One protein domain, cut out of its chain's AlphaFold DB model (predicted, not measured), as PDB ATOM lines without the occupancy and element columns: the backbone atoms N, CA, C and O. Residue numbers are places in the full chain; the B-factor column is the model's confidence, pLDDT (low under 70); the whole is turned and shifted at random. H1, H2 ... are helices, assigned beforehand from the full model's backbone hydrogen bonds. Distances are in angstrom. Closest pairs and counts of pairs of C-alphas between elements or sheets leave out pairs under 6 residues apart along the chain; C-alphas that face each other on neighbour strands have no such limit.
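This is residues 5 to 51 of the 107 residues of the protein "BrnA antitoxin of type II toxin-antitoxin system" of Pusillimonas noertemannii (UniProt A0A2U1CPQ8). Two helices, H1 and H2, make a slanted helical hairpin at one end, and from it an extended stretch leads out to a short third helix, H3, at the far end. Residues 40 to 51, with H3 in them, stand free and stick out from the hairpin as an arm. The printed part has 47 residues with three named helices, in the order H1, H2, H3, and no named strand; the class is all helix. It is only just loose, close to extended, with a radius of gyration of the C-alphas of 14.3 A, and its outline is elongated, 40 by 22 by 15 A.

H1 takes residues 9 to 20, beginning at C-alpha 9 at (-38.945, -44.220, 38.600), and measures 16.4 A from first to last C-alpha. H2 takes residues 27 to 36, beginning at C-alpha 27 at (-45.640, -47.115, 32.773), and measures 14.2 A. H3 takes residues 45 to 50 and ends at C-alpha 50 at (-33.572, -34.049, 5.753).

H1 and H2 form a helical hairpin and run opposite ways at a steep tilt of 41 degrees. They touch, H1 with residues 9 to 13 alone; their closest C-alphas, those of Ala 13 and Arg 28, are 6.1 A apart. H3 is apart from H1 and from H2. In H1, H2 and H3 every O i to N i+4 pair is within hydrogen-bond range.

The two C-alphas farthest apart, those of Gly 21 and Ala 50, are 40.8 A apart. Without residues 40 to 51 the body of 35 residues spans 28 by 18 by 10 A. The printed part has no cut. The links from H1 to H2, 6 residues, and from H2 to H3, 8 residues, are short. The mean pLDDT of the printed part is 84.9, and residues 5 and 51 are under 70.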
ATOM      1  N   LYS A   5     -30.756 -39.893  34.718       68.69
ATOM      2  CA  LYS A   5     -29.977 -40.849  35.524       68.69
ATOM      3  C   LYS A   5     -30.267 -40.751  37.027       68.69
ATOM      4  O   LYS A   5     -30.176 -41.760  37.720       68.69
ATOM      5  N   LYS A   6     -30.648 -39.565  37.521       75.94
ATOM      6  CA  LYS A   6     -30.969 -39.310  38.939       75.94
ATOM      7  C   LYS A   6     -32.457 -39.490  39.277       75.94
ATOM      8  O   LYS A   6     -32.845 -39.244  40.412       75.94
ATOM      9  N   LEU A   7     -33.288 -39.885  38.310       82.50
ATOM     10  CA  LEU A   7     -34.733 -40.003  38.495       82.50
ATOM     11  C   LEU A   7     -35.102 -41.261  39.294       82.50
ATOM     12  O   LEU A   7     -34.637 -42.361  38.973       82.50
ATOM     13  N   ASP A   8     -35.976 -41.110  40.287       89.50
ATOM     14  CA  ASP A   8     -36.651 -42.228  40.951       89.50
ATOM     15  C   ASP A   8     -37.919 -42.600  40.167       89.50
ATOM     16  O   ASP A   8     -38.899 -41.853  40.150       89.50
ATOM     17  N   ILE A   9     -37.879 -43.752  39.495       88.75
ATOM     18  CA  ILE A   9     -38.945 -44.220  38.600       88.75
ATOM     19  C   ILE A   9     -40.249 -44.471  39.362       88.75
ATOM     20  O   ILE A   9     -41.318 -44.136  38.857       88.75
ATOM     21  N   ASN A  10     -40.179 -45.021  40.577       90.75
ATOM     22  CA  ASN A  10     -41.375 -45.383  41.337       90.75
ATOM     23  C   ASN A  10     -42.106 -44.138  41.828       90.75
ATOM     24  O   ASN A  10     -43.331 -44.058  41.731       90.75
ATOM     25  N   LYS A  11     -41.352 -43.139  42.297       91.50
ATOM     26  CA  LYS A  11     -41.921 -41.861  42.735       91.50
ATOM     27  C   LYS A  11     -42.613 -41.128  41.584       91.50
ATOM     28  O   LYS A  11     -43.700 -40.592  41.772       91.50
ATOM     29  N   VAL A  12     -42.006 -41.139  40.396       90.06
ATOM     30  CA  VAL A  12     -42.591 -40.522  39.198       90.06
ATOM     31  C   VAL A  12     -43.822 -41.280  38.709       90.06
ATOM     32  O   VAL A  12     -44.843 -40.648  38.472       90.06
ATOM     33  N   ALA A  13     -43.765 -42.612  38.617       91.12
ATOM     34  CA  ALA A  13     -44.921 -43.416  38.221       91.12
ATOM     35  C   ALA A  13     -46.118 -43.173  39.153       91.12
ATOM     36  O   ALA A  13     -47.218 -42.918  38.681       91.12
ATOM     37  N   THR A  14     -45.875 -43.148  40.466       91.81
ATOM     38  CA  THR A  14     -46.916 -42.899  41.476       91.81
ATOM     39  C   THR A  14     -47.532 -41.506  41.335       91.81
ATOM     40  O   THR A  14     -48.744 -41.363  41.432       91.81
ATOM     41  N   ALA A  15     -46.718 -40.475  41.084       92.06
ATOM     42  CA  ALA A  15     -47.225 -39.118  40.886       92.06
ATOM     43  C   ALA A  15     -48.083 -38.998  39.614       92.06
ATOM     44  O   ALA A  15     -49.111 -38.331  39.639       92.06
ATOM     45  N   ILE A  16     -47.685 -39.667  38.527       91.75
ATOM     46  CA  ILE A  16     -48.438 -39.678  37.264       91.75
ATOM     47  C   ILE A  16     -49.760 -40.434  37.431       91.75
ATOM     48  O   ILE A  16     -50.803 -39.934  37.032       91.75
ATOM     49  N   GLU A  17     -49.738 -41.621  38.040       91.75
ATOM     50  CA  GLU A  17     -50.950 -42.419  38.280       91.75
ATOM     51  C   GLU A  17     -51.938 -41.688  39.204       91.75
ATOM     52  O   GLU A  17     -53.149 -41.779  39.011       91.75
ATOM     53  N   ALA A  18     -51.435 -40.914  40.172       92.31
ATOM     54  CA  ALA A  18     -52.264 -40.075  41.032       92.31
ATOM     55  C   ALA A  18     -52.931 -38.913  40.270       92.31
ATOM     56  O   ALA A  18     -54.099 -38.629  40.522       92.31
ATOM     57  N   ASP A  19     -52.218 -38.270  39.340       91.31
ATOM     58  CA  ASP A  19     -52.746 -37.176  38.508       91.31
ATOM     59  C   ASP A  19     -53.775 -37.674  37.478       91.31
ATOM     60  O   ASP A  19     -54.823 -37.070  37.272       91.31
ATOM     61  N   VAL A  20     -53.506 -38.836  36.876       90.94
ATOM     62  CA  VAL A  20     -54.387 -39.479  35.888       90.94
ATOM     63  C   VAL A  20     -55.590 -40.168  36.555       90.94
ATOM     64  O   VAL A  20     -56.606 -40.421  35.907       90.94
ATOM     65  N   GLY A  21     -55.509 -40.458  37.857       89.94
ATOM     66  CA  GLY A  21     -56.586 -41.070  38.642       89.94
ATOM     67  C   GLY A  21     -56.784 -42.569  38.387       89.94
ATOM     68  O   GLY A  21     -57.760 -43.151  38.858       89.94
ATOM     69  N   ASN A  22     -55.879 -43.210  37.644       88.12
ATOM     70  CA  ASN A  22     -55.866 -44.653  37.425       88.12
ATOM     71  C   ASN A  22     -54.434 -45.181  37.244       88.12
ATOM     72  O   ASN A  22     -53.493 -44.433  36.976       88.12
ATOM     73  N   ALA A  23     -54.266 -46.493  37.425       88.38
ATOM     74  CA  ALA A  23     -52.992 -47.154  37.171       88.38
ATOM     75  C   ALA A  23     -52.749 -47.270  35.662       88.38
ATOM     76  O   ALA A  23     -53.650 -47.661  34.918       88.38
ATOM     77  N   LEU A  24     -51.519 -46.988  35.227       88.81
ATOM     78  CA  LEU A  24     -51.109 -47.069  33.827       88.81
ATOM     79  C   LEU A  24     -50.249 -48.327  33.620       88.81
ATOM     80  O   LEU A  24     -49.072 -48.341  34.004       88.81
ATOM     81  N   PRO A  25     -50.799 -49.403  33.019       91.06
ATOM     82  CA  PRO A  25     -50.049 -50.631  32.777       91.06
ATOM     83  C   PRO A  25     -48.811 -50.355  31.918       91.06
ATOM     84  O   PRO A  25     -48.883 -49.643  30.920       91.06
ATOM     85  N   GLY A  26     -47.662 -50.901  32.315       90.06
ATOM     86  CA  GLY A  26     -46.396 -50.732  31.590       90.06
ATOM     87  C   GLY A  26     -45.677 -49.394  31.821       90.06
ATOM     88  O   GLY A  26     -44.525 -49.264  31.419       90.06
ATOM     89  N   LEU A  27     -46.267 -48.427  32.539       91.25
ATOM     90  CA  LEU A  27     -45.640 -47.115  32.773       91.25
ATOM     91  C   LEU A  27     -44.262 -47.230  33.438       91.25
ATOM     92  O   LEU A  27     -43.304 -46.575  33.030       91.25
ATOM     93  N   ARG A  28     -44.150 -48.080  34.462       92.12
ATOM     94  CA  ARG A  28     -42.889 -48.311  35.187       92.12
ATOM     95  C   ARG A  28     -41.809 -48.885  34.270       92.12
ATOM     96  O   ARG A  28     -40.656 -48.472  34.360       92.12
ATOM     97  N   GLU A  29     -42.196 -49.788  33.375       90.25
ATOM     98  CA  GLU A  29     -41.304 -50.404  32.395       90.25
ATOM     99  C   GLU A  29     -40.838 -49.381  31.351       90.25
ATOM    100  O   GLU A  29     -39.638 -49.227  31.137       90.25
ATOM    101  N   SER A  30     -41.755 -48.584  30.791       88.00
ATOM    102  CA  SER A  30     -41.413 -47.514  29.847       88.00
ATOM    103  C   SER A  30     -40.501 -46.448  30.468       88.00
ATOM    104  O   SER A  30     -39.561 -45.976  29.827       88.00
ATOM    105  N   LEU A  31     -40.728 -46.080  31.736       88.38
ATOM    106  CA  LEU A  31     -39.857 -45.151  32.466       88.38
ATOM    107  C   LEU A  31     -38.469 -45.750  32.740       88.38
ATOM    108  O   LEU A  31     -37.471 -45.023  32.703       88.38
ATOM    109  N   ALA A  32     -38.383 -47.060  32.990       88.69
ATOM    110  CA  ALA A  32     -37.115 -47.766  33.151       88.69
ATOM    111  C   ALA A  32     -36.314 -47.817  31.842       88.69
ATOM    112  O   ALA A  32     -35.137 -47.453  31.847       88.69
ATOM    113  N   GLN A  33     -36.961 -48.156  30.723       88.06
ATOM    114  CA  GLN A  33     -36.363 -48.143  29.381       88.06
ATOM    115  C   GLN A  33     -35.846 -46.740  29.018       88.06
ATOM    116  O   GLN A  33     -34.683 -46.566  28.647       88.06
ATOM    117  N   ALA A  34     -36.653 -45.699  29.252       85.81
ATOM    118  CA  ALA A  34     -36.250 -44.311  29.014       85.81
ATOM    119  C   ALA A  34     -35.064 -43.867  29.893       85.81
ATOM    120  O   ALA A  34     -34.199 -43.114  29.439       85.81
ATOM    121  N   LYS A  35     -34.992 -44.335  31.150       85.00
ATOM    122  CA  LYS A  35     -33.855 -44.077  32.051       85.00
ATOM    123  C   LYS A  35     -32.585 -44.806  31.601       85.00
ATOM    124  O   LYS A  35     -31.497 -44.235  31.721       85.00
ATOM    125  N   ALA A  36     -32.723 -46.029  31.090       84.12
ATOM    126  CA  ALA A  36     -31.636 -46.823  30.515       84.12
ATOM    127  C   ALA A  36     -31.155 -46.278  29.157       84.12
ATOM    128  O   ALA A  36     -30.031 -46.555  28.745       84.12
ATOM    129  N   GLY A  37     -31.959 -45.432  28.505       78.56
ATOM    130  CA  GLY A  37     -31.661 -44.882  27.183       78.56
ATOM    131  C   GLY A  37     -32.048 -45.821  26.039       78.56
ATOM    132  O   GLY A  37     -31.563 -45.653  24.921       78.56
ATOM    133  N   GLU A  38     -32.911 -46.797  26.312       81.56
ATOM    134  CA  GLU A  38     -33.471 -47.712  25.326       81.56
ATOM    135  C   GLU A  38     -34.634 -47.014  24.617       81.56
ATOM    136  O   GLU A  38     -35.770 -46.986  25.088       81.56
ATOM    137  N   PHE A  39     -34.326 -46.380  23.489       78.81
ATOM    138  CA  PHE A  39     -35.308 -45.717  22.638       78.81
ATOM    139  C   PHE A  39     -35.494 -46.528  21.356       78.81
ATOM    140  O   PHE A  39     -34.510 -46.915  20.731       78.81
ATOM    141  N   ALA A  40     -36.742 -46.733  20.926       76.94
ATOM    142  CA  ALA A  40     -37.042 -47.492  19.709       76.94
ATOM    143  C   ALA A  40     -36.402 -46.866  18.456       76.94
ATOM    144  O   ALA A  40     -35.710 -47.538  17.695       76.94
ATOM    145  N   GLN A  41     -36.603 -45.564  18.245       77.75
ATOM    146  CA  GLN A  41     -35.965 -44.833  17.156       77.75
ATOM    147  C   GLN A  41     -35.704 -43.390  17.583       77.75
ATOM    148  O   GLN A  41     -36.628 -42.654  17.923       77.75
ATOM    149  N   VAL A  42     -34.437 -42.978  17.553       77.62
ATOM    150  CA  VAL A  42     -34.037 -41.594  17.829       77.62
ATOM    151  C   VAL A  42     -33.810 -40.887  16.503       77.62
ATOM    152  O   VAL A  42     -33.018 -41.336  15.678       77.62
ATOM    153  N   HIS A  43     -34.510 -39.776  16.304       80.19
ATOM    154  CA  HIS A  43     -34.303 -38.903  15.158       80.19
ATOM    155  C   HIS A  43     -33.449 -37.709  15.564       80.19
ATOM    156  O   HIS A  43     -33.796 -36.992  16.502       80.19
ATOM    157  N   THR A  44     -32.343 -37.485  14.855       84.62
ATOM    158  CA  THR A  44     -31.541 -36.275  15.052       84.62
ATOM    159  C   THR A  44     -32.223 -35.068  14.397       84.62
ATOM    160  O   THR A  44     -32.989 -35.240  13.439       84.62
ATOM    161  N   PRO A  45     -31.964 -33.835  14.868       77.62
ATOM    162  CA  PRO A  45     -32.470 -32.625  14.220       77.62
ATOM    163  C   PRO A  45     -32.141 -32.575  12.719       77.62
ATOM    164  O   PRO A  45     -32.993 -32.220  11.905       77.62
ATOM    165  N   GLU A  46     -30.949 -33.027  12.327       80.75
ATOM    166  CA  GLU A  46     -30.509 -33.103  10.930       80.75
ATOM    167  C   GLU A  46     -31.342 -34.117  10.130       80.75
ATOM    168  O   GLU A  46     -31.749 -33.833   9.003       80.75
ATOM    169  N   GLN A  47     -31.665 -35.276  10.717       80.56
ATOM    170  CA  GLN A  47     -32.525 -36.289  10.092       80.56
ATOM    171  C   GLN A  47     -33.967 -35.797   9.914       80.56
ATOM    172  O   GLN A  47     -34.616 -36.128   8.920       80.56
ATOM    173  N   MET A  48     -34.478 -34.994  10.850       74.69
ATOM    174  CA  MET A  48     -35.805 -34.385  10.732       74.69
ATOM    175  C   MET A  48     -35.845 -33.325   9.625       74.69
ATOM    176  O   MET A  48     -36.804 -33.278   8.858       74.69
ATOM    177  N   VAL A  49     -34.791 -32.513   9.496       74.19
ATOM    178  CA  VAL A  49     -34.662 -31.506   8.428       74.19
ATOM    179  C   VAL A  49     -34.489 -32.165   7.054       74.19
ATOM    180  O   VAL A  49     -35.094 -31.716   6.078       74.19
ATOM    181  N   ALA A  50     -33.723 -33.258   6.974       71.31
ATOM    182  CA  ALA A  50     -33.572 -34.049   5.753       71.31
ATOM    183  C   ALA A  50     -34.912 -34.643   5.280       71.31
ATOM    184  O   ALA A  50     -35.188 -34.696   4.081       71.31
ATOM    185  N   ARG A  51     -35.800 -35.009   6.213       67.88
ATOM    186  CA  ARG A  51     -37.188 -35.420   5.948       67.88
ATOM    187  C   ARG A  51     -38.114 -34.217   5.708       67.88
ATOM    188  O   ARG A  51     -39.155 -34.104   6.354       67.88
TER     189      ARG A  51